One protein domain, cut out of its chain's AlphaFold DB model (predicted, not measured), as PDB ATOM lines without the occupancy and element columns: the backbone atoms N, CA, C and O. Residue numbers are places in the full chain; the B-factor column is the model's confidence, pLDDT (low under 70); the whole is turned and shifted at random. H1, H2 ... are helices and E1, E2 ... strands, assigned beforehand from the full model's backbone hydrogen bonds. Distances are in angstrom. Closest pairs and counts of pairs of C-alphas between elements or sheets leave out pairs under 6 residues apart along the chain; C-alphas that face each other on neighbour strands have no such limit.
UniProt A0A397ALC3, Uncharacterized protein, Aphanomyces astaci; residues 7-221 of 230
ATOM      1  N   ALA A   7       0.556  48.971  -5.503       71.44
ATOM      2  CA  ALA A   7      -0.319  48.512  -4.431       71.44
ATOM      3  C   ALA A   7      -1.740  48.256  -4.952       71.44
ATOM      4  O   ALA A   7      -2.291  47.184  -4.712       71.44
ATOM      5  N   GLU A   8      -2.284  49.166  -5.764       75.06
ATOM      6  CA  GLU A   8      -3.599  49.023  -6.403       75.06
ATOM      7  C   GLU A   8      -3.670  47.764  -7.275       75.06
ATOM      8  O   GLU A   8      -4.586  46.952  -7.152       75.06
ATOM      9  N   VAL A   9      -2.651  47.536  -8.111       79.94
ATOM     10  CA  VAL A   9      -2.573  46.348  -8.976       79.94
ATOM     11  C   VAL A   9      -2.452  45.057  -8.162       79.94
ATOM     12  O   VAL A   9      -3.021  44.032  -8.547       79.94
ATOM     13  N   LEU A  10      -1.688  45.067  -7.064       79.44
ATOM     14  CA  LEU A  10      -1.566  43.913  -6.174       79.44
ATOM     15  C   LEU A  10      -2.898  43.614  -5.482       79.44
ATOM     16  O   LEU A  10      -3.327  42.462  -5.492       79.44
ATOM     17  N   LEU A  11      -3.557  44.641  -4.939       80.00
ATOM     18  CA  LEU A  11      -4.863  44.517  -4.309       80.00
ATOM     19  C   LEU A  11      -5.865  43.946  -5.310       80.00
ATOM     20  O   LEU A  11      -6.368  42.858  -5.067       80.00
ATOM     21  N   LEU A  12      -6.043  44.535  -6.495       81.81
ATOM     22  CA  LEU A  12      -6.957  44.002  -7.520       81.81
ATOM     23  C   LEU A  12      -6.742  42.505  -7.803       81.81
ATOM     24  O   LEU A  12      -7.699  41.735  -7.890       81.81
ATOM     25  N   LYS A  13      -5.485  42.053  -7.891       82.44
ATOM     26  CA  LYS A  13      -5.170  40.626  -8.076       82.44
ATOM     27  C   LYS A  13      -5.585  39.769  -6.884       82.44
ATOM     28  O   LYS A  13      -6.132  38.687  -7.086       82.44
ATOM     29  N   LEU A  14      -5.305  40.221  -5.663       81.94
ATOM     30  CA  LEU A  14      -5.688  39.506  -4.447       81.94
ATOM     31  C   LEU A  14      -7.212  39.464  -4.275       81.94
ATOM     32  O   LEU A  14      -7.739  38.432  -3.877       81.94
ATOM     33  N   PHE A  15      -7.921  40.528  -4.654       82.12
ATOM     34  CA  PHE A  15      -9.383  40.573  -4.684       82.12
ATOM     35  C   PHE A  15      -9.960  39.546  -5.654       82.12
ATOM     36  O   PHE A  15     -10.827  38.761  -5.279       82.12
ATOM     37  N   HIS A  16      -9.460  39.510  -6.893       82.06
ATOM     38  CA  HIS A  16      -9.883  38.493  -7.855       82.06
ATOM     39  C   HIS A  16      -9.637  37.078  -7.321       82.06
ATOM     40  O   HIS A  16     -10.516  36.228  -7.437       82.06
ATOM     41  N   ALA A  17      -8.490  36.842  -6.677       80.75
ATOM     42  CA  ALA A  17      -8.185  35.554  -6.062       80.75
ATOM     43  C   ALA A  17      -9.131  35.206  -4.896       80.75
ATOM     44  O   ALA A  17      -9.603  34.073  -4.824       80.75
ATOM     45  N   ALA A  18      -9.442  36.164  -4.016       80.50
ATOM     46  CA  ALA A  18     -10.360  35.969  -2.893       80.50
ATOM     47  C   ALA A  18     -11.776  35.610  -3.369       80.50
ATOM     48  O   ALA A  18     -12.386  34.679  -2.843       80.50
ATOM     49  N   ARG A  19     -12.258  36.271  -4.430       77.62
ATOM     50  CA  ARG A  19     -13.544  35.948  -5.070       77.62
ATOM     51  C   ARG A  19     -13.543  34.542  -5.666       77.62
ATOM     52  O   ARG A  19     -14.488  33.791  -5.476       77.62
ATOM     53  N   SER A  20     -12.470  34.139  -6.346       73.81
ATOM     54  CA  SER A  20     -12.380  32.781  -6.900       73.81
ATOM     55  C   SER A  20     -12.372  31.682  -5.831       73.81
ATOM     56  O   SER A  20     -12.751  30.558  -6.127       73.81
ATOM     57  N   PHE A  21     -11.954  31.980  -4.597       66.50
ATOM     58  CA  PHE A  21     -11.881  30.987  -3.521       66.50
ATOM     59  C   PHE A  21     -13.254  30.597  -2.953       66.50
ATOM     60  O   PHE A  21     -13.413  29.484  -2.458       66.50
ATOM     61  N   GLN A  22     -14.242  31.495  -3.010       63.81
ATOM     62  CA  GLN A  22     -15.578  31.248  -2.451       63.81
ATOM     63  C   GLN A  22     -16.621  30.823  -3.491       63.81
ATOM     64  O   GLN A  22     -17.687  30.339  -3.115       63.81
ATOM     65  N   HIS A  23     -16.317  30.955  -4.785       62.62
ATOM     66  CA  HIS A  23     -17.288  30.777  -5.865       62.62
ATOM     67  C   HIS A  23     -16.788  29.772  -6.907       62.62
ATOM     68  O   HIS A  23     -15.916  30.101  -7.706       62.62
ATOM     69  N   ASP A  24     -17.386  28.575  -6.945       51.28
ATOM     70  CA  ASP A  24     -17.090  27.538  -7.957       51.28
ATOM     71  C   ASP A  24     -18.296  27.203  -8.870       51.28
ATOM     72  O   ASP A  24     -18.261  26.261  -9.659       51.28
ATOM     73  N   ALA A  25     -19.397  27.963  -8.810       42.47
ATOM     74  CA  ALA A  25     -20.581  27.677  -9.627       42.47
ATOM     75  C   ALA A  25     -21.335  28.936 -10.072       42.47
ATOM     76  O   ALA A  25     -21.537  29.880  -9.316       42.47
ATOM     77  N   GLY A  26     -21.746  28.925 -11.342       49.62
ATOM     78  CA  GLY A  26     -22.252  30.071 -12.089       49.62
ATOM     79  C   GLY A  26     -23.427  30.832 -11.470       49.62
ATOM     80  O   GLY A  26     -24.463  30.258 -11.147       49.62
ATOM     81  N   LYS A  27     -23.257  32.155 -11.421       45.78
ATOM     82  CA  LYS A  27     -24.178  33.252 -11.785       45.78
ATOM     83  C   LYS A  27     -23.415  34.573 -11.581       45.78
ATOM     84  O   LYS A  27     -22.276  34.537 -11.124       45.78
ATOM     85  N   ASP A  28     -24.016  35.711 -11.923       53.25
ATOM     86  CA  ASP A  28     -23.458  37.082 -11.987       53.25
ATOM     87  C   ASP A  28     -22.669  37.618 -10.758       53.25
ATOM     88  O   ASP A  28     -22.186  38.749 -10.766       53.25
ATOM     89  N   TRP A  29     -22.441  36.812  -9.718       50.41
ATOM     90  CA  TRP A  29     -21.643  37.127  -8.525       50.41
ATOM     91  C   TRP A  29     -20.179  37.493  -8.828       50.41
ATOM     92  O   TRP A  29     -19.567  38.243  -8.061       50.41
ATOM     93  N   ASN A  30     -19.640  37.054  -9.973       55.06
ATOM     94  CA  ASN A  30     -18.317  37.443 -10.482       55.06
ATOM     95  C   ASN A  30     -18.250  38.875 -11.049       55.06
ATOM     96  O   ASN A  30     -17.153  39.338 -11.354       55.06
ATOM     97  N   GLN A  31     -19.379  39.587 -11.166       61.91
ATOM     98  CA  GLN A  31     -19.435  40.960 -11.689       61.91
ATOM     99  C   GLN A  31     -19.652  42.037 -10.617       61.91
ATOM    100  O   GLN A  31     -19.529  43.215 -10.921       61.91
ATOM    101  N   ARG A  32     -19.926  41.657  -9.360       73.06
ATOM    102  CA  ARG A  32     -20.070  42.612  -8.243       73.06
ATOM    103  C   ARG A  32     -18.810  43.462  -8.058       73.06
ATOM    104  O   ARG A  32     -17.702  42.943  -8.220       73.06
ATOM    105  N   GLU A  33     -18.987  44.721  -7.677       79.81
ATOM    106  CA  GLU A  33     -17.902  45.689  -7.432       79.81
ATOM    107  C   GLU A  33     -17.485  45.758  -5.945       79.81
ATOM    108  O   GLU A  33     -16.673  46.591  -5.549       79.81
ATOM    109  N   PHE A  34     -17.986  44.826  -5.128       85.94
ATOM    110  CA  PHE A  34     -17.719  44.721  -3.694       85.94
ATOM    111  C   PHE A  34     -17.342  43.295  -3.266       85.94
ATOM    112  O   PHE A  34     -17.610  42.321  -3.978       85.94
ATOM    113  N   LEU A  35     -16.736  43.188  -2.083       88.50
ATOM    114  CA  LEU A  35     -16.453  41.952  -1.361       88.50
ATOM    115  C   LEU A  35     -17.453  41.727  -0.220       88.50
ATOM    116  O   LEU A  35     -17.962  42.679   0.366       88.50
ATOM    117  N   VAL A  36     -17.678  40.465   0.141       90.94
ATOM    118  CA  VAL A  36     -18.342  40.078   1.402       90.94
ATOM    119  C   VAL A  36     -17.320  39.693   2.474       90.94
ATOM    120  O   VAL A  36     -16.138  39.495   2.180       90.94
ATOM    121  N   LEU A  37     -17.763  39.540   3.726       92.12
ATOM    122  CA  LEU A  37     -16.881  39.261   4.869       92.12
ATOM    123  C   LEU A  37     -15.963  38.047   4.655       92.12
ATOM    124  O   LEU A  37     -14.794  38.081   5.022       92.12
ATOM    125  N   GLY A  38     -16.470  36.973   4.057       90.31
ATOM    126  CA  GLY A  38     -15.699  35.768   3.777       90.31
ATOM    127  C   GLY A  38     -14.565  35.998   2.776       90.31
ATOM    128  O   GLY A  38     -13.489  35.419   2.924       90.31
ATOM    129  N   GLU A  39     -14.765  36.881   1.799       89.69
ATOM    130  CA  GLU A  39     -13.736  37.271   0.831       89.69
ATOM    131  C   GLU A  39     -12.708  38.214   1.478       89.69
ATOM    132  O   GLU A  39     -11.514  38.079   1.213       89.69
ATOM    133  N   ILE A  40     -13.131  39.099   2.393       91.31
ATOM    134  CA  ILE A  40     -12.222  39.903   3.235       91.31
ATOM    135  C   ILE A  40     -11.367  38.997   4.131       91.31
ATOM    136  O   ILE A  40     -10.151  39.176   4.221       91.31
ATOM    137  N   ALA A  41     -11.974  37.975   4.736       90.75
ATOM    138  CA  ALA A  41     -11.270  36.984   5.540       90.75
ATOM    139  C   ALA A  41     -10.239  36.216   4.702       90.75
ATOM    140  O   ALA A  41      -9.082  36.105   5.098       90.75
ATOM    141  N   ALA A  42     -10.623  35.752   3.508       88.75
ATOM    142  CA  ALA A  42      -9.713  35.073   2.588       88.75
ATOM    143  C   ALA A  42      -8.555  35.983   2.149       88.75
ATOM    144  O   ALA A  42      -7.410  35.538   2.081       88.75
ATOM    145  N   LEU A  43      -8.841  37.262   1.886       87.62
ATOM    146  CA  LEU A  43      -7.846  38.275   1.553       87.62
ATOM    147  C   LEU A  43      -6.832  38.453   2.695       87.62
ATOM    148  O   LEU A  43      -5.625  38.370   2.448       87.62
ATOM    149  N   GLN A  44      -7.304  38.615   3.935       87.94
ATOM    150  CA  GLN A  44      -6.472  38.674   5.142       87.94
ATOM    151  C   GLN A  44      -5.598  37.418   5.290       87.94
ATOM    152  O   GLN A  44      -4.393  37.519   5.537       87.94
ATOM    153  N   ASP A  45      -6.181  36.238   5.074       88.62
ATOM    154  CA  ASP A  45      -5.514  34.942   5.237       88.62
ATOM    155  C   ASP A  45      -4.405  34.707   4.194       88.62
ATOM    156  O   ASP A  45      -3.516  33.881   4.405       88.62
ATOM    157  N   THR A  46      -4.378  35.470   3.091       85.25
ATOM    158  CA  THR A  46      -3.260  35.410   2.134       85.25
ATOM    159  C   THR A  46      -1.932  35.884   2.726       85.25
ATOM    160  O   THR A  46      -0.878  35.512   2.205       85.25
ATOM    161  N   GLY A  47      -1.965  36.757   3.744       82.38
ATOM    162  CA  GLY A  47      -0.788  37.430   4.304       82.38
ATOM    163  C   GLY A  47      -0.040  38.344   3.322       82.38
ATOM    164  O   GLY A  47       1.073  38.774   3.614       82.38
ATOM    165  N   LYS A  48      -0.611  38.608   2.138       80.75
ATOM    166  CA  LYS A  48       0.013  39.386   1.052       80.75
ATOM    167  C   LYS A  48      -0.579  40.780   0.886       80.75
ATOM    168  O   LYS A  48      -0.096  41.535   0.044       80.75
ATOM    169  N   VAL A  49      -1.629  41.098   1.637       76.94
ATOM    170  CA  VAL A  49      -2.191  42.447   1.666       76.94
ATOM    171  C   VAL A  49      -1.108  43.377   2.218       76.94
ATOM    172  O   VAL A  49      -0.564  43.075   3.281       76.94
ATOM    173  N   PRO A  50      -0.758  44.473   1.522       72.00
ATOM    174  CA  PRO A  50       0.254  45.424   1.977       72.00
ATOM    175  C   PRO A  50      -0.297  46.308   3.110       72.00
ATOM    176  O   PRO A  50      -0.349  47.524   3.007       72.00
ATOM    177  N   LEU A  51      -0.776  45.692   4.191       73.44
ATOM    178  CA  LEU A  51      -1.381  46.368   5.332       73.44
ATOM    179  C   LEU A  51      -0.899  45.715   6.620       73.44
ATOM    180  O   LEU A  51      -0.864  44.492   6.745       73.44
ATOM    181  N   SER A  52      -0.516  46.544   7.586       73.00
ATOM    182  CA  SER A  52       0.029  46.080   8.862       73.00
ATOM    183  C   SER A  52      -1.054  45.634   9.858       73.00
ATOM    184  O   SER A  52      -0.742  44.917  10.811       73.00
ATOM    185  N   VAL A  53      -2.317  46.007   9.642       81.62
ATOM    186  CA  VAL A  53      -3.458  45.730  10.538       81.62
ATOM    187  C   VAL A  53      -4.209  44.442  10.178       81.62
ATOM    188  O   VAL A  53      -4.056  43.892   9.090       81.62
ATOM    189  N   ASP A  54      -5.036  43.973  11.106       88.19
ATOM    190  CA  ASP A  54      -5.994  42.885  10.894       88.19
ATOM    191  C   ASP A  54      -7.316  43.396  10.284       88.19
ATOM    192  O   ASP A  54      -8.118  44.021  10.975       88.19
ATOM    193  N   LEU A  55      -7.572  43.105   9.002       89.69
ATOM    194  CA  LEU A  55      -8.804  43.503   8.304       89.69
ATOM    195  C   LEU A  55     -10.074  42.891   8.900       89.69
ATOM    196  O   LEU A  55     -11.156  43.419   8.671       89.69
ATOM    197  N   MET A  56      -9.960  41.793   9.651       92.81
ATOM    198  CA  MET A  56     -11.102  41.150  10.301       92.81
ATOM    199  C   MET A  56     -11.436  41.774  11.658       92.81
ATOM    200  O   MET A  56     -12.405  41.367  12.296       92.81
ATOM    201  N   GLN A  57     -10.662  42.760  12.116       92.25
ATOM    202  CA  GLN A  57     -10.936  43.457  13.364       92.25
ATOM    203  C   GLN A  57     -12.224  44.287  13.240       92.25
ATOM    204  O   GLN A  57     -12.404  45.053  12.294       92.25
ATOM    205  N   LEU A  58     -13.124  44.146  14.221       93.94
ATOM    206  CA  LEU A  58     -14.467  44.739  14.202       93.94
ATOM    207  C   LEU A  58     -14.488  46.252  13.924       93.94
ATOM    208  O   LEU A  58     -15.284  46.713  13.112       93.94
ATOM    209  N   GLY A  59     -13.620  47.023  14.580       93.19
ATOM    210  CA  GLY A  59     -13.522  48.468  14.374       93.19
ATOM    211  C   GLY A  59     -13.080  48.837  12.956       93.19
ATOM    212  O   GLY A  59     -13.590  49.798  12.394       93.19
ATOM    213  N   ILE A  60     -12.168  48.070  12.355       92.69
ATOM    214  CA  ILE A  60     -11.700  48.280  10.978       92.69
ATOM    215  C   ILE A  60     -12.810  47.959   9.980       92.69
ATOM    216  O   ILE A  60     -13.089  48.772   9.101       92.69
ATOM    217  N   LEU A  61     -13.503  46.830  10.146       94.06
ATOM    218  CA  LEU A  61     -14.664  46.495   9.316       94.06
ATOM    219  C   LEU A  61     -15.754  47.569   9.417       94.06
ATOM    220  O   LEU A  61     -16.331  47.965   8.402       94.06
ATOM    221  N   TYR A  62     -16.002  48.078  10.625       93.38
ATOM    222  CA  TYR A  62     -16.953  49.162  10.837       93.38
ATOM    223  C   TYR A  62     -16.492  50.466  10.172       93.38
ATOM    224  O   TYR A  62     -17.285  51.117   9.502       93.38
ATOM    225  N   ALA A  63     -15.209  50.821  10.261       90.50
ATOM    226  CA  ALA A  63     -14.663  52.000   9.588       90.50
ATOM    227  C   ALA A  63     -14.744  51.916   8.050       90.50
ATOM    228  O   ALA A  63     -14.841  52.948   7.392       90.50
ATOM    229  N   LEU A  64     -14.704  50.706   7.481       90.56
ATOM    230  CA  LEU A  64     -14.796  50.474   6.036       90.56
ATOM    231  C   LEU A  64     -16.237  50.511   5.502       90.56
ATOM    232  O   LEU A  64     -16.470  51.037   4.419       90.56
ATOM    233  N   ASN A  65     -17.200  49.933   6.227       92.06
ATOM    234  CA  ASN A  65     -18.568  49.747   5.720       92.06
ATOM    235  C   ASN A  65     -19.672  50.237   6.675       92.06
ATOM    236  O   ASN A  65     -20.742  50.599   6.209       92.06
ATOM    237  N   GLY A  66     -19.442  50.248   7.988       85.44
ATOM    238  CA  GLY A  66     -20.474  50.551   8.988       85.44
ATOM    239  C   GLY A  66     -20.600  52.022   9.396       85.44
ATOM    240  O   GLY A  66     -21.632  52.406   9.942       85.44
ATOM    241  N   ALA A  67     -19.573  52.839   9.151       82.38
ATOM    242  CA  ALA A  67     -19.551  54.251   9.535       82.38
ATOM    243  C   ALA A  67     -20.413  55.151   8.627       82.38
ATOM    244  O   ALA A  67     -20.907  56.183   9.085       82.38
ATOM    245  N   ASP A  68     -20.603  54.768   7.362       84.12
ATOM    246  CA  ASP A  68     -21.483  55.469   6.425       84.12
ATOM    247  C   ASP A  68     -22.895  54.871   6.487       84.12
ATOM    248  O   ASP A  68     -23.103  53.698   6.180       84.12
ATOM    249  N   ARG A  69     -23.872  55.684   6.904       72.38
ATOM    250  CA  ARG A  69     -25.263  55.247   7.095       72.38
ATOM    251  C   ARG A  69     -26.036  55.099   5.783       72.38
ATOM    252  O   ARG A  69     -27.075  54.442   5.793       72.38
ATOM    253  N   ASP A  70     -25.550  55.692   4.694       81.44
ATOM    254  CA  ASP A  70     -26.203  55.631   3.382       81.44
ATOM    255  C   ASP A  70     -25.752  54.405   2.566       81.44
ATOM    256  O   ASP A  70     -26.358  54.077   1.542       81.44
ATOM    257  N   ARG A  71     -24.710  53.701   3.024       81.38
ATOM    258  CA  ARG A  71     -24.153  52.520   2.359       81.38
ATOM    259  C   ARG A  71     -24.922  51.244   2.704       81.38
ATOM    260  O   ARG A  71     -25.360  51.041   3.835       81.38
ATOM    261  N   GLU A  72     -25.015  50.336   1.732       85.12
ATOM    262  CA  GLU A  72     -25.520  48.979   1.956       85.12
ATOM    263  C   GLU A  72     -24.574  48.192   2.894       85.12
ATOM    264  O   GLU A  72     -23.400  47.961   2.570       85.12
ATOM    265  N   PRO A  73     -25.044  47.761   4.081       84.69
ATOM    266  CA  PRO A  73     -24.214  47.015   5.020       84.69
ATOM    267  C   PRO A  73     -23.740  45.681   4.441       84.69
ATOM    268  O   PRO A  73     -24.486  44.999   3.748       84.69
ATOM    269  N   GLY A  74     -22.521  45.266   4.780       82.38
ATOM    270  CA  GLY A  74     -21.965  43.974   4.366       82.38
ATOM    271  C   GLY A  74     -21.353  43.943   2.963       82.38
ATOM    272  O   GLY A  74     -20.808  42.907   2.577       82.38
ATOM    273  N   GLN A  75     -21.392  45.061   2.232       88.75
ATOM    274  CA  GLN A  75     -20.747  45.235   0.933       88.75
ATOM    275  C   GLN A  75     -19.476  46.085   1.082       88.75
ATOM    276  O   GLN A  75     -19.527  47.297   1.289       88.75
ATOM    277  N   PHE A  76     -18.313  45.440   1.013       90.50
ATOM    278  CA  PHE A  76     -17.011  46.094   1.141       90.50
ATOM    279  C   PHE A  76     -16.472  46.449  -0.243       90.50
ATOM    280  O   PHE A  76     -15.929  45.587  -0.939       90.50
ATOM    281  N   GLU A  77     -16.643  47.695  -0.674       87.88
ATOM    282  CA  GLU A  77     -16.204  48.104  -2.006       87.88
ATOM    283  C   GLU A  77     -14.676  48.133  -2.103       87.88
ATOM    284  O   GLU A  77     -13.947  48.367  -1.132       87.88
ATOM    285  N   PHE A  78     -14.169  47.873  -3.310       82.56
ATOM    286  CA  PHE A  78     -12.727  47.870  -3.561       82.56
ATOM    287  C   PHE A  78     -12.087  49.218  -3.214       82.56
ATOM    288  O   PHE A  78     -10.991  49.252  -2.650       82.56
ATOM    289  N   HIS A  79     -12.773  50.315  -3.544       82.62
ATOM    290  CA  HIS A  79     -12.234  51.654  -3.361       82.62
ATOM    291  C   HIS A  79     -12.024  51.990  -1.878       82.62
ATOM    292  O   HIS A  79     -11.008  52.583  -1.549       82.62
ATOM    293  N   ASP A  80     -12.899  51.560  -0.958       86.56
ATOM    294  CA  ASP A  80     -12.729  51.879   0.468       86.56
ATOM    295  C   ASP A  80     -11.552  51.151   1.065       86.56
ATOM    296  O   ASP A  80     -10.809  51.715   1.869       86.56
ATOM    297  N   LEU A  81     -11.389  49.881   0.683       83.50
ATOM    298  CA  LEU A  81     -10.253  49.119   1.152       83.50
ATOM    299  C   LEU A  81      -8.973  49.728   0.593       83.50
ATOM    300  O   LEU A  81      -8.026  49.894   1.349       83.50
ATOM    301  N   TYR A  82      -8.957  50.103  -0.689       83.38
ATOM    302  CA  TYR A  82      -7.830  50.796  -1.304       83.38
ATOM    303  C   TYR A  82      -7.495  52.108  -0.581       83.38
ATOM    304  O   TYR A  82      -6.366  52.278  -0.126       83.38
ATOM    305  N   ASP A  83      -8.481  52.981  -0.378       85.50
ATOM    306  CA  ASP A  83      -8.321  54.256   0.322       85.50
ATOM    307  C   ASP A  83      -7.887  54.050   1.779       85.50
ATOM    308  O   ASP A  83      -7.145  54.846   2.356       85.50
ATOM    309  N   PHE A  84      -8.345  52.977   2.421       85.69
ATOM    310  CA  PHE A  84      -7.894  52.593   3.752       85.69
ATOM    311  C   PHE A  84      -6.436  52.117   3.751       85.69
ATOM    312  O   PHE A  84      -5.678  52.536   4.627       85.69
ATOM    313  N   VAL A  85      -6.019  51.316   2.763       81.62
ATOM    314  CA  VAL A  85      -4.615  50.905   2.575       81.62
ATOM    315  C   VAL A  85      -3.735  52.129   2.371       81.62
ATOM    316  O   VAL A  85      -2.768  52.302   3.107       81.62
ATOM    317  N   GLU A  86      -4.086  53.008   1.431       81.31
ATOM    318  CA  GLU A  86      -3.300  54.207   1.131       81.31
ATOM    319  C   GLU A  86      -3.199  55.137   2.340       81.31
ATOM    320  O   GLU A  86      -2.123  55.668   2.622       81.31
ATOM    321  N   ARG A  87      -4.293  55.315   3.094       81.25
ATOM    322  CA  ARG A  87      -4.255  56.069   4.354       81.25
ATOM    323  C   ARG A  87      -3.299  55.423   5.347       81.25
ATOM    324  O   ARG A  87      -2.449  56.125   5.890       81.25
ATOM    325  N   CYS A  88      -3.377  54.105   5.524       79.19
ATOM    326  CA  CYS A  88      -2.486  53.383   6.425       79.19
ATOM    327  C   CYS A  88      -1.017  53.499   5.998       79.19
ATOM    328  O   CYS A  88      -0.178  53.784   6.848       79.19
ATOM    329  N   GLU A  89      -0.697  53.345   4.714       77.12
ATOM    330  CA  GLU A  89       0.667  53.513   4.197       77.12
ATOM    331  C   GLU A  89       1.162  54.958   4.357       77.12
ATOM    332  O   GLU A  89       2.300  55.195   4.767       77.12
ATOM    333  N   SER A  90       0.318  55.946   4.056       78.38
ATOM    334  CA  SER A  90       0.647  57.369   4.183       78.38
ATOM    335  C   SER A  90       0.957  57.752   5.629       78.38
ATOM    336  O   SER A  90       1.980  58.379   5.914       78.38
ATOM    337  N   GLU A  91       0.113  57.330   6.565       77.50
ATOM    338  CA  GLU A  91       0.281  57.594   7.991       77.50
ATOM    339  C   GLU A  91       1.483  56.842   8.580       77.50
ATOM    340  O   GLU A  91       2.197  57.393   9.422       77.50
ATOM    341  N   GLU A  92       1.766  55.629   8.097       74.38
ATOM    342  CA  GLU A  92       2.947  54.845   8.467       74.38
ATOM    343  C   GLU A  92       4.234  55.549   8.009       74.38
ATOM    344  O   GLU A  92       5.155  55.768   8.802       74.38
ATOM    345  N   ASN A  93       4.263  56.016   6.758       74.56
ATOM    346  CA  ASN A  93       5.366  56.792   6.193       74.56
ATOM    347  C   ASN A  93       5.553  58.147   6.898       74.56
ATOM    348  O   ASN A  93       6.684  58.581   7.142       74.56
ATOM    349  N   ALA A  94       4.459  58.822   7.259       73.31
ATOM    350  CA  ALA A  94       4.499  60.083   7.993       73.31
ATOM    351  C   ALA A  94       5.020  59.900   9.427       73.31
ATOM    352  O   ALA A  94       5.798  60.728   9.913       73.31
ATOM    353  N   ALA A  95       4.634  58.807  10.095       66.00
ATOM    354  CA  ALA A  95       5.146  58.436  11.412       66.00
ATOM    355  C   ALA A  95       6.633  58.052  11.365       66.00
ATOM    356  O   ALA A  95       7.365  58.313  12.320       66.00
ATOM    357  N   ALA A  96       7.094  57.492  10.246       63.34
ATOM    358  CA  ALA A  96       8.468  57.044  10.074       63.34
ATOM    359  C   ALA A  96       9.504  58.186  10.041       63.34
ATOM    360  O   ALA A  96      10.628  57.955  10.473       63.34
ATOM    361  N   ARG A  97       9.183  59.399   9.546       60.09
ATOM    362  CA  ARG A  97      10.113  60.559   9.370       60.09
ATOM    363  C   ARG A  97      11.596  60.182   9.113       60.09
ATOM    364  O   ARG A  97      12.500  60.776   9.695       60.09
ATOM    365  N   GLY A  98      11.859  59.202   8.242       54.69
ATOM    366  CA  GLY A  98      13.217  58.760   7.879       54.69
ATOM    367  C   GLY A  98      13.867  57.683   8.769       54.69
ATOM    368  O   GLY A  98      15.046  57.387   8.593       54.69
ATOM    369  N   THR A  99      13.128  57.072   9.693       52.03
ATOM    370  CA  THR A  99      13.548  55.947  10.552       52.03
ATOM    371  C   THR A  99      12.511  54.821  10.536       52.03
ATOM    372  O   THR A  99      11.405  55.010  10.042       52.03
ATOM    373  N   HIS A 100      12.869  53.633  11.040       56.38
ATOM    374  CA  HIS A 100      11.956  52.486  11.124       56.38
ATOM    375  C   HIS A 100      10.614  52.869  11.765       56.38
ATOM    376  O   HIS A 100      10.581  53.534  12.800       56.38
ATOM    377  N   VAL A 101       9.527  52.395  11.153       57.91
ATOM    378  CA  VAL A 101       8.159  52.513  11.668       57.91
ATOM    379  C   VAL A 101       8.124  52.017  13.118       57.91
ATOM    380  O   VAL A 101       8.631  50.923  13.393       57.91
ATOM    381  N   PRO A 102       7.550  52.784  14.063       58.91
ATOM    382  CA  PRO A 102       7.429  52.327  15.437       58.91
ATOM    383  C   PRO A 102       6.656  51.004  15.497       58.91
ATOM    384  O   PRO A 102       5.582  50.876  14.913       58.91
ATOM    385  N   THR A 103       7.161  50.035  16.261       60.19
ATOM    386  CA  THR A 103       6.582  48.684  16.428       60.19
ATOM    387  C   THR A 103       5.132  48.661  16.924       60.19
ATOM    388  O   THR A 103       4.509  47.602  16.903       60.19
ATOM    389  N   TYR A 104       4.602  49.804  17.372       66.12
ATOM    390  CA  TYR A 104       3.245  49.966  17.889       66.12
ATOM    391  C   TYR A 104       2.248  50.603  16.894       66.12
ATOM    392  O   TYR A 104       1.100  50.871  17.262       66.12
ATOM    393  N   TYR A 105       2.661  50.900  15.652       70.75
ATOM    394  CA  TYR A 105       1.809  51.572  14.660       70.75
ATOM    395  C   TYR A 105       0.518  50.787  14.381       70.75
ATOM    396  O   TYR A 105      -0.579  51.335  14.507       70.75
ATOM    397  N   LYS A 106       0.652  49.478  14.133       75.38
ATOM    398  CA  LYS A 106      -0.466  48.539  13.981       75.38
ATOM    399  C   LYS A 106      -1.466  48.657  15.134       75.38
ATOM    400  O   LYS A 106      -2.654  48.876  14.917       75.38
ATOM    401  N   GLN A 107      -0.970  48.545  16.367       78.44
ATOM    402  CA  GLN A 107      -1.783  48.565  17.581       78.44
ATOM    403  C   GLN A 107      -2.500  49.906  17.743       78.44
ATOM    404  O   GLN A 107      -3.636  49.936  18.195       78.44
ATOM    405  N   SER A 108      -1.862  51.010  17.346       80.88
ATOM    406  CA  SER A 108      -2.468  52.345  17.421       80.88
ATOM    407  C   SER A 108      -3.633  52.504  16.451       80.88
ATOM    408  O   SER A 108      -4.630  53.134  16.796       80.88
ATOM    409  N   LYS A 109      -3.530  51.925  15.250       82.56
ATOM    410  CA  LYS A 109      -4.593  51.974  14.237       82.56
ATOM    411  C   LYS A 109      -5.782  51.108  14.616       82.56
ATOM    412  O   LYS A 109      -6.902  51.608  14.649       82.56
ATOM    413  N   GLU A 110      -5.530  49.860  14.998       87.25
ATOM    414  CA  GLU A 110      -6.577  48.966  15.503       87.25
ATOM    415  C   GLU A 110      -7.269  49.566  16.738       87.25
ATOM    416  O   GLU A 110      -8.496  49.548  16.828       87.25
ATOM    417  N   ALA A 111      -6.504  50.172  17.655       85.38
ATOM    418  CA  ALA A 111      -7.059  50.870  18.811       85.38
ATOM    419  C   ALA A 111      -7.896  52.088  18.408       85.38
ATOM    420  O   ALA A 111      -8.959  52.296  18.984       85.38
ATOM    421  N   ARG A 112      -7.461  52.880  17.417       87.50
ATOM    422  CA  ARG A 112      -8.231  54.038  16.946       87.50
ATOM    423  C   ARG A 112      -9.584  53.617  16.383       87.50
ATOM    424  O   ARG A 112     -10.592  54.142  16.835       87.50
ATOM    425  N   CYS A 113      -9.615  52.638  15.481       90.62
ATOM    426  CA  CYS A 113     -10.871  52.149  14.913       90.62
ATOM    427  C   CYS A 113     -11.779  51.510  15.979       90.62
ATOM    428  O   CYS A 113     -12.996  51.661  15.929       90.62
ATOM    429  N   ALA A 114     -11.203  50.822  16.971       89.81
ATOM    430  CA  ALA A 114     -11.964  50.301  18.105       89.81
ATOM    431  C   ALA A 114     -12.554  51.418  18.986       89.81
ATOM    432  O   ALA A 114     -13.669  51.269  19.478       89.81
ATOM    433  N   LEU A 115     -11.827  52.524  19.178       88.31
ATOM    434  CA  LEU A 115     -12.322  53.695  19.906       88.31
ATOM    435  C   LEU A 115     -13.437  54.408  19.137       88.31
ATOM    436  O   LEU A 115     -14.450  54.726  19.743       88.31
ATOM    437  N   ASP A 116     -13.294  54.588  17.821       89.56
ATOM    438  CA  ASP A 116     -14.342  55.188  16.984       89.56
ATOM    439  C   ASP A 116     -15.635  54.344  17.042       89.56
ATOM    440  O   ASP A 116     -16.731  54.869  17.234       89.56
ATOM    441  N   LEU A 117     -15.510  53.011  16.977       92.31
ATOM    442  CA  LEU A 117     -16.636  52.092  17.175       92.31
ATOM    443  C   LEU A 117     -17.248  52.215  18.578       92.31
ATOM    444  O   LEU A 117     -18.467  52.191  18.728       92.31
ATOM    445  N   TRP A 118     -16.414  52.318  19.612       91.50
ATOM    446  CA  TRP A 118     -16.868  52.479  20.990       91.50
ATOM    447  C   TRP A 118     -17.637  53.793  21.189       91.50
ATOM    448  O   TRP A 118     -18.676  53.788  21.847       91.50
ATOM    449  N   GLU A 119     -17.194  54.895  20.579       89.81
ATOM    450  CA  GLU A 119     -17.898  56.183  20.617       89.81
ATOM    451  C   GLU A 119     -19.306  56.073  20.018       89.81
ATOM    452  O   GLU A 119     -20.267  56.564  20.620       89.81
ATOM    453  N   VAL A 120     -19.453  55.364  18.893       91.69
ATOM    454  CA  VAL A 120     -20.766  55.044  18.308       91.69
ATOM    455  C   VAL A 120     -21.584  54.186  19.266       91.69
ATOM    456  O   VAL A 120     -22.744  54.490  19.533       91.69
ATOM    457  N   ALA A 121     -20.987  53.140  19.834       91.69
ATOM    458  CA  ALA A 121     -21.689  52.223  20.722       91.69
ATOM    459  C   ALA A 121     -22.242  52.918  21.981       91.69
ATOM    460  O   ALA A 121     -23.316  52.557  22.461       91.69
ATOM    461  N   VAL A 122     -21.529  53.923  22.499       89.69
ATOM    462  CA  VAL A 122     -21.960  54.737  23.645       89.69
ATOM    463  C   VAL A 122     -22.983  55.802  23.241       89.69
ATOM    464  O   VAL A 122     -23.927  56.042  23.991       89.69
ATOM    465  N   SER A 123     -22.801  56.448  22.087       90.12
ATOM    466  CA  SER A 123     -23.625  57.594  21.673       90.12
ATOM    467  C   SER A 123     -24.943  57.173  21.023       90.12
ATOM    468  O   SER A 123     -25.998  57.700  21.366       90.12
ATOM    469  N   ASP A 124     -24.874  56.207  20.108       90.50
ATOM    470  CA  ASP A 124     -26.003  55.724  19.306       90.50
ATOM    471  C   ASP A 124     -26.569  54.390  19.830       90.50
ATOM    472  O   ASP A 124     -27.688  54.004  19.487       90.50
ATOM    473  N   GLY A 125     -25.815  53.693  20.685       91.81
ATOM    474  CA  GLY A 125     -26.195  52.418  21.286       91.81
ATOM    475  C   GLY A 125     -25.671  51.191  20.530       91.81
ATOM    476  O   GLY A 125     -25.525  51.180  19.307       91.81
ATOM    477  N   VAL A 126     -25.445  50.099  21.270       93.81
ATOM    478  CA  VAL A 126     -24.948  48.817  20.722       93.81
ATOM    479  C   VAL A 126     -25.850  48.211  19.648       93.81
ATOM    480  O   VAL A 126     -25.355  47.511  18.766       93.81
ATOM    481  N   GLY A 127     -27.154  48.508  19.685       93.88
ATOM    482  CA  GLY A 127     -28.128  47.999  18.719       93.88
ATOM    483  C   GLY A 127     -27.826  48.424  17.278       93.88
ATOM    484  O   GLY A 127     -28.100  47.664  16.349       93.88
ATOM    485  N   VAL A 128     -27.191  49.585  17.069       92.50
ATOM    486  CA  VAL A 128     -26.764  50.035  15.730       92.50
ATOM    487  C   VAL A 128     -25.686  49.109  15.166       92.50
ATOM    488  O   VAL A 128     -25.781  48.660  14.023       92.50
ATOM    489  N   ILE A 129     -24.697  48.759  15.990       94.56
ATOM    490  CA  ILE A 129     -23.595  47.870  15.604       94.56
ATOM    491  C   ILE A 129     -24.105  46.437  15.430       94.56
ATOM    492  O   ILE A 129     -23.744  45.778  14.456       94.56
ATOM    493  N   SER A 130     -24.974  45.966  16.330       95.56
ATOM    494  CA  SER A 130     -25.617  44.651  16.217       95.56
ATOM    495  C   SER A 130     -26.417  44.531  14.920       95.56
ATOM    496  O   SER A 130     -26.214  43.593  14.149       95.56
ATOM    497  N   THR A 131     -27.246  45.531  14.605       94.69
ATOM    498  CA  THR A 131     -28.023  45.575  13.359       94.69
ATOM    499  C   THR A 131     -27.113  45.513  12.135       94.69
ATOM    500  O   THR A 131     -27.363  44.715  11.229       94.69
ATOM    501  N   TRP A 132     -26.038  46.304  12.120       95.38
ATOM    502  CA  TRP A 132     -25.046  46.283  11.044       95.38
ATOM    503  C   TRP A 132     -24.374  44.906  10.903       95.38
ATOM    504  O   TRP A 132     -24.324  44.366   9.798       95.38
ATOM    505  N   LEU A 133     -23.951  44.280  12.009       95.62
ATOM    506  CA  LEU A 133     -23.369  42.932  12.004       95.62
ATOM    507  C   LEU A 133     -24.349  41.876  11.480       95.62
ATOM    508  O   LEU A 133     -23.951  40.995  10.721       95.62
ATOM    509  N   MET A 134     -25.631  41.966  11.837       95.75
ATOM    510  CA  MET A 134     -26.640  41.032  11.339       95.75
ATOM    511  C   MET A 134     -26.856  41.189   9.833       95.75
ATOM    512  O   MET A 134     -26.966  40.188   9.131       95.75
ATOM    513  N   GLN A 135     -26.871  42.420   9.310       94.19
ATOM    514  CA  GLN A 135     -26.940  42.629   7.859       94.19
ATOM    515  C   GLN A 135     -25.699  42.098   7.144       94.19
ATOM    516  O   GLN A 135     -25.816  41.414   6.131       94.19
ATOM    517  N   LEU A 136     -24.521  42.314   7.725       93.75
ATOM    518  CA  LEU A 136     -23.268  41.778   7.215       93.75
ATOM    519  C   LEU A 136     -23.288  40.240   7.153       93.75
ATOM    520  O   LEU A 136     -22.843  39.658   6.163       93.75
ATOM    521  N   LEU A 137     -23.863  39.565   8.156       93.81
ATOM    522  CA  LEU A 137     -24.049  38.111   8.124       93.81
ATOM    523  C   LEU A 137     -25.041  37.653   7.060       93.81
ATOM    524  O   LEU A 137     -24.788  36.630   6.421       93.81
ATOM    525  N   ARG A 138     -26.136  38.388   6.848       92.38
ATOM    526  CA  ARG A 138     -27.098  38.082   5.781       92.38
ATOM    527  C   ARG A 138     -26.443  38.197   4.410       92.38
ATOM    528  O   ARG A 138     -26.516  37.246   3.639       92.38
ATOM    529  N   GLU A 139     -25.742  39.295   4.131       90.44
ATOM    530  CA  GLU A 139     -25.029  39.483   2.860       90.44
ATOM    531  C   GLU A 139     -23.971  38.408   2.627       90.44
ATOM    532  O   GLU A 139     -23.886  37.814   1.549       90.44
ATOM    533  N   ASN A 140     -23.207  38.080   3.666       89.75
ATOM    534  CA  ASN A 140     -22.220  37.022   3.565       89.75
ATOM    535  C   ASN A 140     -22.865  35.644   3.343       89.75
ATOM    536  O   ASN A 140     -22.397  34.859   2.523       89.75
ATOM    537  N   GLY A 141     -23.949  35.342   4.055       88.75
ATOM    538  CA  GLY A 141     -24.666  34.083   3.909       88.75
ATOM    539  C   GLY A 141     -25.410  33.955   2.575       88.75
ATOM    540  O   GLY A 141     -25.545  32.841   2.085       88.75
ATOM    541  N   ARG A 142     -25.831  35.065   1.949       87.31
ATOM    542  CA  ARG A 142     -26.367  35.095   0.573       87.31
ATOM    543  C   ARG A 142     -25.301  34.770  -0.469       87.31
ATOM    544  O   ARG A 142     -25.606  34.131  -1.474       87.31
ATOM    545  N   ALA A 143     -24.065  35.201  -0.229       81.00
ATOM    546  CA  ALA A 143     -22.941  34.925  -1.116       81.00
ATOM    547  C   ALA A 143     -22.426  33.478  -1.001       81.00
ATOM    548  O   ALA A 143     -21.850  32.966  -1.957       81.00
ATOM    549  N   ILE A 144     -22.639  32.802   0.132       76.94
ATOM    550  CA  ILE A 144     -22.240  31.404   0.337       76.94
ATOM    551  C   ILE A 144     -23.424  30.479   0.001       76.94
ATOM    552  O   ILE A 144     -24.485  30.608   0.613       76.94
ATOM    553  N   PRO A 145     -23.286  29.501  -0.915       72.94
ATOM    554  CA  PRO A 145     -24.351  28.537  -1.188       72.94
ATOM    555  C   PRO A 145     -24.806  27.815   0.087       72.94
ATOM    556  O   PRO A 145     -24.020  27.127   0.734       72.94
ATOM    557  N   GLY A 146     -26.081  27.977   0.453       76.12
ATOM    558  CA  GLY A 146     -26.619  27.416   1.695       76.12
ATOM    559  C   GLY A 146     -26.067  28.074   2.966       76.12
ATOM    560  O   GLY A 146     -26.042  27.431   4.005       76.12
ATOM    561  N   GLY A 147     -25.603  29.327   2.899       84.62
ATOM    562  CA  GLY A 147     -25.109  30.086   4.051       84.62
ATOM    563  C   GLY A 147     -26.184  30.887   4.796       84.62
ATOM    564  O   GLY A 147     -25.950  31.276   5.944       84.62
ATOM    565  N   TYR A 148     -27.339  31.131   4.165       88.81
ATOM    566  CA  TYR A 148     -28.471  31.894   4.702       88.81
ATOM    567  C   TYR A 148     -29.813  31.402   4.129       88.81
ATOM    568  O   TYR A 148     -29.910  31.057   2.950       88.81
ATOM    569  N   HIS A 149     -30.845  31.381   4.970       87.56
ATOM    570  CA  HIS A 149     -32.220  31.026   4.627       87.56
ATOM    571  C   HIS A 149     -33.143  32.212   4.929       87.56
ATOM    572  O   HIS A 149     -33.385  32.528   6.094       87.56
ATOM    573  N   GLU A 150     -33.676  32.837   3.875       86.31
ATOM    574  CA  GLU A 150     -34.505  34.049   3.968       86.31
ATOM    575  C   GLU A 150     -35.835  33.830   4.696       86.31
ATOM    576  O   GLU A 150     -36.187  34.627   5.559       86.31
ATOM    577  N   ASP A 151     -36.541  32.733   4.407       85.19
ATOM    578  CA  ASP A 151     -37.880  32.474   4.964       85.19
ATOM    579  C   ASP A 151     -37.888  32.345   6.495       85.19
ATOM    580  O   ASP A 151     -38.882  32.649   7.154       85.19
ATOM    581  N   SER A 152     -36.784  31.863   7.065       84.12
ATOM    582  CA  SER A 152     -36.624  31.619   8.501       84.12
ATOM    583  C   SER A 152     -35.631  32.568   9.175       84.12
ATOM    584  O   SER A 152     -35.365  32.387  10.365       84.12
ATOM    585  N   ASP A 153     -35.102  33.554   8.432       91.88
ATOM    586  CA  ASP A 153     -34.043  34.493   8.840       91.88
ATOM    587  C   ASP A 153     -32.954  33.793   9.670       91.88
ATOM    588  O   ASP A 153     -32.679  34.132  10.827       91.88
ATOM    589  N   CYS A 154     -32.391  32.721   9.102       92.06
ATOM    590  CA  CYS A 154     -31.405  31.889   9.782       92.06
ATOM    591  C   CYS A 154     -30.127  31.710   8.971       92.06
ATOM    592  O   CYS A 154     -30.117  31.722   7.741       92.06
ATOM    593  N   VAL A 155     -29.031  31.546   9.699       91.50
ATOM    594  CA  VAL A 155     -27.668  31.539   9.183       91.50
ATOM    595  C   VAL A 155     -26.965  30.240   9.562       91.50
ATOM    596  O   VAL A 155     -27.147  29.713  10.665       91.50
ATOM    597  N   ALA A 156     -26.181  29.712   8.625       89.12
ATOM    598  CA  ALA A 156     -25.409  28.491   8.806       89.12
ATOM    599  C   ALA A 156     -24.205  28.717   9.740       89.12
ATOM    600  O   ALA A 156     -23.628  29.808   9.792       89.12
ATOM    601  N   SER A 157     -23.771  27.668  10.442       87.31
ATOM    602  CA  SER A 157     -22.621  27.708  11.366       87.31
ATOM    603  C   SER A 157     -21.343  28.190  10.676       87.31
ATOM    604  O   SER A 157     -20.557  28.941  11.243       87.31
ATOM    605  N   THR A 158     -21.141  27.806   9.419       84.56
ATOM    606  CA  THR A 158     -20.005  28.219   8.593       84.56
ATOM    607  C   THR A 158     -19.966  29.734   8.402       84.56
ATOM    608  O   THR A 158     -18.894  30.331   8.498       84.56
ATOM    609  N   THR A 159     -21.122  30.375   8.216       88.12
ATOM    610  CA  THR A 159     -21.231  31.838   8.171       88.12
ATOM    611  C   THR A 159     -21.000  32.450   9.562       88.12
ATOM    612  O   THR A 159     -20.312  33.461   9.676       88.12
ATOM    613  N   LEU A 160     -21.483  31.816  10.640       91.12
ATOM    614  CA  LEU A 160     -21.260  32.279  12.023       91.12
ATOM    615  C   LEU A 160     -19.800  32.211  12.474       91.12
ATOM    616  O   LEU A 160     -19.361  33.059  13.249       91.12
ATOM    617  N   ARG A 161     -19.004  31.268  11.964       89.25
ATOM    618  CA  ARG A 161     -17.558  31.230  12.245       89.25
ATOM    619  C   ARG A 161     -16.856  32.525  11.842       89.25
ATOM    620  O   ARG A 161     -15.909  32.933  12.509       89.25
ATOM    621  N   LEU A 162     -17.330  33.201  10.793       90.94
ATOM    622  CA  LEU A 162     -16.800  34.508  10.407       90.94
ATOM    623  C   LEU A 162     -17.126  35.575  11.460       90.94
ATOM    624  O   LEU A 162     -16.238  36.349  11.801       90.94
ATOM    625  N   LEU A 163     -18.332  35.566  12.044       93.88
ATOM    626  CA  LEU A 163     -18.657  36.436  13.183       93.88
ATOM    627  C   LEU A 163     -17.734  36.160  14.376       93.88
ATOM    628  O   LEU A 163     -17.218  37.099  14.976       93.88
ATOM    629  N   GLY A 164     -17.481  34.883  14.682       93.62
ATOM    630  CA  GLY A 164     -16.551  34.482  15.740       93.62
ATOM    631  C   GLY A 164     -15.157  35.083  15.551       93.62
ATOM    632  O   GLY A 164     -14.596  35.641  16.490       93.62
ATOM    633  N   ARG A 165     -14.636  35.077  14.316       93.00
ATOM    634  CA  ARG A 165     -13.368  35.745  13.972       93.00
ATOM    635  C   ARG A 165     -13.430  37.259  14.194       93.00
ATOM    636  O   ARG A 165     -12.508  37.811  14.788       93.00
ATOM    637  N   VAL A 166     -14.507  37.911  13.752       93.94
ATOM    638  CA  VAL A 166     -14.698  39.368  13.895       93.94
ATOM    639  C   VAL A 166     -14.738  39.795  15.363       93.94
ATOM    640  O   VAL A 166     -14.105  40.779  15.750       93.94
ATOM    641  N   LEU A 167     -15.456  39.035  16.190       93.62
ATOM    642  CA  LEU A 167     -15.624  39.295  17.620       93.62
ATOM    643  C   LEU A 167     -14.503  38.700  18.485       93.62
ATOM    644  O   LEU A 167     -14.501  38.905  19.697       93.62
ATOM    645  N   ARG A 168     -13.539  37.998  17.872       91.38
ATOM    646  CA  ARG A 168     -12.441  37.282  18.544       91.38
ATOM    647  C   ARG A 168     -12.943  36.333  19.639       91.38
ATOM    648  O   ARG A 168     -12.419  36.323  20.750       91.38
ATOM    649  N   LEU A 169     -13.976  35.565  19.311       91.06
ATOM    650  CA  LEU A 169     -14.565  34.552  20.182       91.06
ATOM    651  C   LEU A 169     -13.827  33.218  20.038       91.06
ATOM    652  O   LEU A 169     -13.304  32.906  18.968       91.06
ATOM    653  N   ASP A 170     -13.822  32.439  21.118       86.81
ATOM    654  CA  ASP A 170     -13.259  31.089  21.130       86.81
ATOM    655  C   ASP A 170     -14.067  30.127  20.241       86.81
ATOM    656  O   ASP A 170     -15.254  30.336  19.961       86.81
ATOM    657  N   ASP A 171     -13.426  29.036  19.816       81.44
ATOM    658  CA  ASP A 171     -14.103  27.962  19.090       81.44
ATOM    659  C   ASP A 171     -15.270  27.395  19.921       81.44
ATOM    660  O   ASP A 171     -15.130  27.127  21.115       81.44
ATOM    661  N   GLY A 172     -16.426  27.192  19.277       80.38
ATOM    662  CA  GLY A 172     -17.640  26.679  19.926       80.38
ATOM    663  C   GLY A 172     -18.474  27.735  20.658       80.38
ATOM    664  O   GLY A 172     -19.428  27.385  21.349       80.38
ATOM    665  N   TRP A 173     -18.173  29.034  20.514       88.81
ATOM    666  CA  TRP A 173     -19.007  30.101  21.087       88.81
ATOM    667  C   TRP A 173     -20.478  30.019  20.645       88.81
ATOM    668  O   TRP A 173     -21.366  30.406  21.396       88.81
ATOM    669  N   ASP A 174     -20.748  29.498  19.446       87.00
ATOM    670  CA  ASP A 174     -22.081  29.350  18.860       87.00
ATOM    671  C   ASP A 174     -22.871  28.147  19.411       87.00
ATOM    672  O   ASP A 174     -24.067  28.003  19.122       87.00
ATOM    673  N   ASP A 175     -22.253  27.314  20.255       85.88
ATOM    674  CA  ASP A 175     -22.919  26.208  20.957       85.88
ATOM    675  C   ASP A 175     -23.915  26.707  22.015       85.88
ATOM    676  O   ASP A 175     -24.856  25.996  22.370       85.88
ATOM    677  N   VAL A 176     -23.747  27.942  22.504       85.25
ATOM    678  CA  VAL A 176     -24.689  28.565  23.452       85.25
ATOM    679  C   VAL A 176     -25.968  29.058  22.771       85.25
ATOM    680  O   VAL A 176     -26.952  29.352  23.450       85.25
ATOM    681  N   LEU A 177     -25.961  29.163  21.438       88.19
ATOM    682  CA  LEU A 177     -27.096  29.643  20.660       88.19
ATOM    683  C   LEU A 177     -28.062  28.493  20.325       88.19
ATOM    684  O   LEU A 177     -27.609  27.407  19.949       88.19
ATOM    685  N   PRO A 178     -29.389  28.714  20.359       85.50
ATOM    686  CA  PRO A 178     -30.369  27.687  20.014       85.50
ATOM    687  C   PRO A 178     -30.246  27.193  18.564       85.50
ATOM    688  O   PRO A 178     -30.379  27.961  17.613       85.50
ATOM    689  N   VAL A 179     -30.057  25.883  18.377       84.19
ATOM    690  CA  VAL A 179     -30.087  25.246  17.048       84.19
ATOM    691  C   VAL A 179     -31.533  25.165  16.557       84.19
ATOM    692  O   VAL A 179     -32.374  24.538  17.198       84.19
ATOM    693  N   ILE A 180     -31.820  25.747  15.392       78.38
ATOM    694  CA  ILE A 180     -33.173  25.750  14.807       78.38
ATOM    695  C   ILE A 180     -33.330  24.648  13.755       78.38
ATOM    696  O   ILE A 180     -34.376  24.005  13.683       78.38
ATOM    697  N   HIS A 181     -32.275  24.383  12.979       67.50
ATOM    698  CA  HIS A 181     -32.236  23.307  11.988       67.50
ATOM    699  C   HIS A 181     -30.879  22.595  11.982       67.50
ATOM    700  O   HIS A 181     -29.833  23.216  12.178       67.50
ATOM    701  N   VAL A 182     -30.914  21.291  11.700       61.91
ATOM    702  CA  VAL A 182     -29.740  20.476  11.369       61.91
ATOM    703  C   VAL A 182     -29.963  19.940   9.961       61.91
ATOM    704  O   VAL A 182     -30.858  19.121   9.750       61.91
ATOM    705  N   ILE A 183     -29.193  20.429   8.991       57.31
ATOM    706  CA  ILE A 183     -29.253  19.951   7.606       57.31
ATOM    707  C   ILE A 183     -27.954  19.193   7.340       57.31
ATOM    708  O   ILE A 183     -26.860  19.738   7.484       57.31
ATOM    709  N   GLY A 184     -28.062  17.914   6.975       49.94
ATOM    710  CA  GLY A 184     -26.911  17.164   6.477       49.94
ATOM    711  C   GLY A 184     -26.501  17.721   5.117       49.94
ATOM    712  O   GLY A 184     -27.286  17.648   4.172       49.94
ATOM    713  N   ILE A 185     -25.300  18.292   5.012       46.88
ATOM    714  CA  ILE A 185     -24.755  18.742   3.729       46.88
ATOM    715  C   ILE A 185     -23.998  17.562   3.108       46.88
ATOM    716  O   ILE A 185     -22.871  17.282   3.500       46.88
ATOM    717  N   GLY A 186     -24.613  16.875   2.140       42.91
ATOM    718  CA  GLY A 186     -23.948  15.847   1.324       42.91
ATOM    719  C   GLY A 186     -24.621  14.474   1.313       42.91
ATOM    720  O   GLY A 186     -25.632  14.238   1.976       42.91
ATOM    721  N   GLN A 187     -24.074  13.558   0.502       39.38
ATOM    722  CA  GLN A 187     -24.491  12.152   0.498       39.38
ATOM    723  C   GLN A 187     -24.323  11.535   1.900       39.38
ATOM    724  O   GLN A 187     -23.474  11.995   2.658       39.38
ATOM    725  N   PRO A 188     -25.061  10.460   2.245       44.34
ATOM    726  CA  PRO A 188     -25.064   9.854   3.586       44.34
ATOM    727  C   PRO A 188     -23.687   9.457   4.157       44.34
ATOM    728  O   PRO A 188     -23.594   9.130   5.336       44.34
ATOM    729  N   SER A 189     -22.637   9.448   3.331       47.69
ATOM    730  CA  SER A 189     -21.252   9.155   3.705       47.69
ATOM    731  C   SER A 189     -20.421  10.371   4.141       47.69
ATOM    732  O   SER A 189     -19.405  10.165   4.796       47.69
ATOM    733  N   ASP A 190     -20.833  11.605   3.826       47.31
ATOM    734  CA  ASP A 190     -20.130  12.838   4.211       47.31
ATOM    735  C   ASP A 190     -20.872  13.519   5.368       47.31
ATOM    736  O   ASP A 190     -21.708  14.401   5.203       47.31
ATOM    737  N   SER A 191     -20.594  13.069   6.589       44.28
ATOM    738  CA  SER A 191     -21.299  13.451   7.817       44.28
ATOM    739  C   SER A 191     -20.910  14.824   8.390       44.28
ATOM    740  O   SER A 191     -20.800  14.980   9.609       44.28
ATOM    741  N   LYS A 192     -20.729  15.857   7.557       56.25
ATOM    742  CA  LYS A 192     -20.673  17.237   8.067       56.25
ATOM    743  C   LYS A 192     -22.101  17.761   8.214       56.25
ATOM    744  O   LYS A 192     -22.711  18.247   7.266       56.25
ATOM    745  N   MET A 193     -22.656  17.596   9.413       65.62
ATOM    746  CA  MET A 193     -23.920  18.231   9.776       65.62
ATOM    747  C   MET A 193     -23.700  19.737   9.902       65.62
ATOM    748  O   MET A 193     -22.882  20.174  10.709       65.62
ATOM    749  N   GLU A 194     -24.432  20.519   9.117       76.69
ATOM    750  CA  GLU A 194     -24.455  21.969   9.254       76.69
ATOM    751  C   GLU A 194     -25.623  22.355  10.157       76.69
ATOM    752  O   GLU A 194     -26.761  21.907   9.964       76.69
ATOM    753  N   THR A 195     -25.341  23.187  11.155       86.12
ATOM    754  CA  THR A 195     -26.363  23.671  12.082       86.12
ATOM    755  C   THR A 195     -26.706  25.125  11.794       86.12
ATOM    756  O   THR A 195     -25.866  25.898  11.333       86.12
ATOM    757  N   TRP A 196     -27.952  25.497  12.058       90.06
ATOM    758  CA  TRP A 196     -28.485  26.813  11.714       90.06
ATOM    759  C   TRP A 196     -28.991  27.531  12.957       90.06
ATOM    760  O   TRP A 196     -29.598  26.902  13.831       90.06
ATOM    761  N   ARG A 197     -28.745  28.841  13.039       91.69
ATOM    762  CA  ARG A 197     -29.215  29.721  14.123       91.69
ATOM    763  C   ARG A 197     -30.067  30.842  13.548       91.69
ATOM    764  O   ARG A 197     -29.780  31.320  12.452       91.69
ATOM    765  N   ARG A 198     -31.101  31.272  14.273       93.25
ATOM    766  CA  ARG A 198     -31.841  32.490  13.908       93.25
ATOM    767  C   ARG A 198     -30.944  33.701  14.085       93.25
ATOM    768  O   ARG A 198     -30.227  33.800  15.077       93.25
ATOM    769  N   ILE A 199     -31.047  34.642  13.156       94.38
ATOM    770  CA  ILE A 199     -30.340  35.918  13.242       94.38
ATOM    771  C   ILE A 199     -30.755  36.696  14.500       94.38
ATOM    772  O   ILE A 199     -29.905  37.338  15.102       94.38
ATOM    773  N   SER A 200     -32.008  36.584  14.961       94.12
ATOM    774  CA  SER A 200     -32.454  37.213  16.218       94.12
ATOM    775  C   SER A 200     -31.670  36.729  17.439       94.12
ATOM    776  O   SER A 200     -31.218  37.541  18.234       94.12
ATOM    777  N   ASP A 201     -31.448  35.418  17.556       94.38
ATOM    778  CA  ASP A 201     -30.739  34.836  18.704       94.38
ATOM    779  C   ASP A 201     -29.255  35.252  18.689       94.38
ATOM    780  O   ASP A 201     -28.640  35.486  19.730       94.38
ATOM    781  N   VAL A 202     -28.681  35.381  17.488       95.44
ATOM    782  CA  VAL A 202     -27.325  35.904  17.284       95.44
ATOM    783  C   VAL A 202     -27.266  37.390  17.652       95.44
ATOM    784  O   VAL A 202     -26.316  37.807  18.309       95.44
ATOM    785  N   ALA A 203     -28.270  38.182  17.271       96.19
ATOM    786  CA  ALA A 203     -28.349  39.607  17.590       96.19
ATOM    787  C   ALA A 203     -28.392  39.844  19.105       96.19
ATOM    788  O   ALA A 203     -27.596  40.632  19.612       96.19
ATOM    789  N   ASP A 204     -29.235  39.106  19.833       95.19
ATOM    790  CA  ASP A 204     -29.346  39.196  21.296       95.19
ATOM    791  C   ASP A 204     -28.009  38.879  21.987       95.19
ATOM    792  O   ASP A 204     -27.584  39.561  22.931       95.19
ATOM    793  N   PHE A 205     -27.304  37.857  21.490       95.69
ATOM    794  CA  PHE A 205     -25.965  37.521  21.961       95.69
ATOM    795  C   PHE A 205     -24.966  38.649  21.680       95.69
ATOM    796  O   PHE A 205     -24.222  39.045  22.578       95.69
ATOM    797  N   VAL A 206     -24.949  39.183  20.456       96.25
ATOM    798  CA  VAL A 206     -24.026  40.252  20.048       96.25
ATOM    799  C   VAL A 206     -24.272  41.529  20.845       96.25
ATOM    800  O   VAL A 206     -23.313  42.146  21.302       96.25
ATOM    801  N   GLU A 207     -25.525  41.915  21.085       96.44
ATOM    802  CA  GLU A 207     -25.851  43.073  21.924       96.44
ATOM    803  C   GLU A 207     -25.368  42.885  23.362       96.44
ATOM    804  O   GLU A 207     -24.752  43.789  23.934       96.44
ATOM    805  N   SER A 208     -25.577  41.695  23.927       94.81
ATOM    806  CA  SER A 208     -25.093  41.352  25.267       94.81
ATOM    807  C   SER A 208     -23.563  41.399  25.338       94.81
ATOM    808  O   SER A 208     -22.994  41.971  26.272       94.81
ATOM    809  N   PHE A 209     -22.889  40.853  24.324       94.31
ATOM    810  CA  PHE A 209     -21.435  40.876  24.199       94.31
ATOM    811  C   PHE A 209     -20.893  42.308  24.101       94.31
ATOM    812  O   PHE A 209     -20.000  42.678  24.865       94.31
ATOM    813  N   LEU A 210     -21.447  43.135  23.208       94.75
ATOM    814  CA  LEU A 210     -21.014  44.520  23.003       94.75
ATOM    815  C   LEU A 210     -21.281  45.389  24.235       94.75
ATOM    816  O   LEU A 210     -20.443  46.215  24.589       94.75
ATOM    817  N   THR A 211     -22.400  45.169  24.927       94.31
ATOM    818  CA  THR A 211     -22.698  45.846  26.197       94.31
ATOM    819  C   THR A 211     -21.635  45.514  27.241       94.31
ATOM    820  O   THR A 211     -21.036  46.417  27.827       94.31
ATOM    821  N   GLY A 212     -21.321  44.226  27.415       91.81
ATOM    822  CA  GLY A 212     -20.255  43.789  28.313       91.81
ATOM    823  C   GLY A 212     -18.887  44.360  27.926       91.81
ATOM    824  O   GLY A 212     -18.134  44.797  28.794       91.81
ATOM    825  N   TRP A 213     -18.574  44.417  26.630       90.12
ATOM    826  CA  TRP A 213     -17.340  45.015  26.120       90.12
ATOM    827  C   TRP A 213     -17.218  46.504  26.484       90.12
ATOM    828  O   TRP A 213     -16.187  46.916  27.020       90.12
ATOM    829  N   ILE A 214     -18.279  47.297  26.291       88.88
ATOM    830  CA  ILE A 214     -18.316  48.722  26.671       88.88
ATOM    831  C   ILE A 214     -18.135  48.896  28.178       88.88
ATOM    832  O   ILE A 214     -17.348  49.744  28.608       88.88
ATOM    833  N   GLU A 215     -18.825  48.093  28.991       87.75
ATOM    834  CA  GLU A 215     -18.695  48.157  30.447       87.75
ATOM    835  C   GLU A 215     -17.259  47.877  30.907       87.75
ATOM    836  O   GLU A 215     -16.753  48.554  31.806       87.75
ATOM    837  N   GLN A 216     -16.578  46.904  30.292       86.31
ATOM    838  CA  GLN A 216     -15.182  46.602  30.609       86.31
ATOM    839  C   GLN A 216     -14.251  47.756  30.229       86.31
ATOM    840  O   GLN A 216     -13.375  48.106  31.021       86.31
ATOM    841  N   LEU A 217     -14.466  48.393  29.072       83.81
ATOM    842  CA  LEU A 217     -13.707  49.581  28.665       83.81
ATOM    843  C   LEU A 217     -13.887  50.742  29.654       83.81
ATOM    844  O   LEU A 217     -12.903  51.369  30.057       83.81
ATOM    845  N   GLY A 218     -15.113  50.963  30.132       79.31
ATOM    846  CA  GLY A 218     -15.390  51.947  31.181       79.31
ATOM    847  C   GLY A 218     -14.647  51.646  32.490       79.31
ATOM    848  O   GLY A 218     -14.079  52.551  33.102       79.31
ATOM    849  N   ARG A 219     -14.572  50.372  32.904       83.94
ATOM    850  CA  ARG A 219     -13.854  49.955  34.129       83.94
ATOM    851  C   ARG A 219     -12.346  50.179  34.059       83.94
ATOM    852  O   ARG A 219     -11.738  50.448  35.092       83.94
ATOM    853  N   VAL A 220     -11.743  50.087  32.873       85.38
ATOM    854  CA  VAL A 220     -10.308  50.370  32.671       85.38
ATOM    855  C   VAL A 220     -10.017  51.850  32.390       85.38
ATOM    856  O   VAL A 220      -8.873  52.209  32.123       85.38
ATOM    857  N   GLY A 221     -11.026  52.721  32.500       78.50
ATOM    858  CA  GLY A 221     -10.867  54.174  32.445       78.50
ATOM    859  C   GLY A 221     -10.985  54.792  31.051       78.50
ATOM    860  O   GLY A 221     -10.662  55.970  30.897       78.50
TER     861      GLY A 221
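This is residues 7 to 221 of the 230 residues of an uncharacterized protein of Aphanomyces astaci (UniProt A0A397ALC3). What shape do the parts make? A small sheet, drawn out by the free end of the hairpin E2 and E3, lies at one end of a body of crossed helices, and H5 and H6 form a V with its point at the other end and H4 between its arms. H7 runs between these ends with H3, H8 and H10 packed on it, and H1 crosses H3 on the side away from H10. What is it built of? The 215 printed residues are mostly helix by class, with ten named helices and three named strands in the order H1 to H7, E1, H8, H9, E2, E3, H10; the antiparallel sheet runs E1 E3 E2. The whole is compact, with a radius of gyration of the C-alphas of 18.3 A and spans of 62 by 44 by 33 A.

Where are the strands? E1 is residues 154 to 156, E2 181 to 184 and E3 193 to 198. Where are the helices? From first to last C-alpha H10, residues 199 to 219, is 30.1 A long and ends at (-13.854, 49.955, 34.129); H6, 105 to 123, is 27.1 A, H5, 78 to 96, 26.8 A, and H7, 126 to 143, 26.0 A. H1, 7 to 22, begins at C-alpha 7 (-0.319, 48.512, -4.431); the shorter ones are H2, 28 to 31, H3, 37 to 45, H4, 58 to 66, H8, 157 to 167, and H9, 173 to 176.

How is the sheet paired? E3 has N 194 and O 183 of E2 at 3.0 A, and N 197 and O 155 of E1 at 3.0 A, within hydrogen-bond range. E1, H8 H9, E2 is a split strand-helix-strand unit, two strands running the same way with E3 between them, its crossover right-handed; H7, H8, H10 and, only just with 5 pairs of C-alphas within 10 A, H9 only graze the sheet. What touches the hub, H7? The closest C-alphas are Ser 130 and Ala 203 of H10, Gly 141 and Thr 159 of H8, and Asn 140 and Leu 37 of H3, each 5.9 A; H6 touches it only at the corner. What is farther out? H1 touches H3, C-alphas 18 and 39 at 5.2 A; H4 touches H6, C-alphas 59 and 114 at 4.4 A; H2 is close but not clearly touching H1, C-alphas 30 and 19 at 7.4 A. Are the helix backbones complete? H3, H4, H5, H6, H7 and H10 have every O i to N i+4 pair within hydrogen-bond range, H1 11 of 12 and H8 5 of 7; H2 and H9 are too short for one.

How far does it reach? The C-alphas farthest apart, of Gly 98 and Pro 188, are 62.3 A apart, and residues 186 to 191 stand free. Which links are long? H3 to H4 and H4 to H5; the printed part has no cut. Where is confidence low? The pLDDT is under 70 at residues 21 to 31, 95 to 104 and 181 to 193.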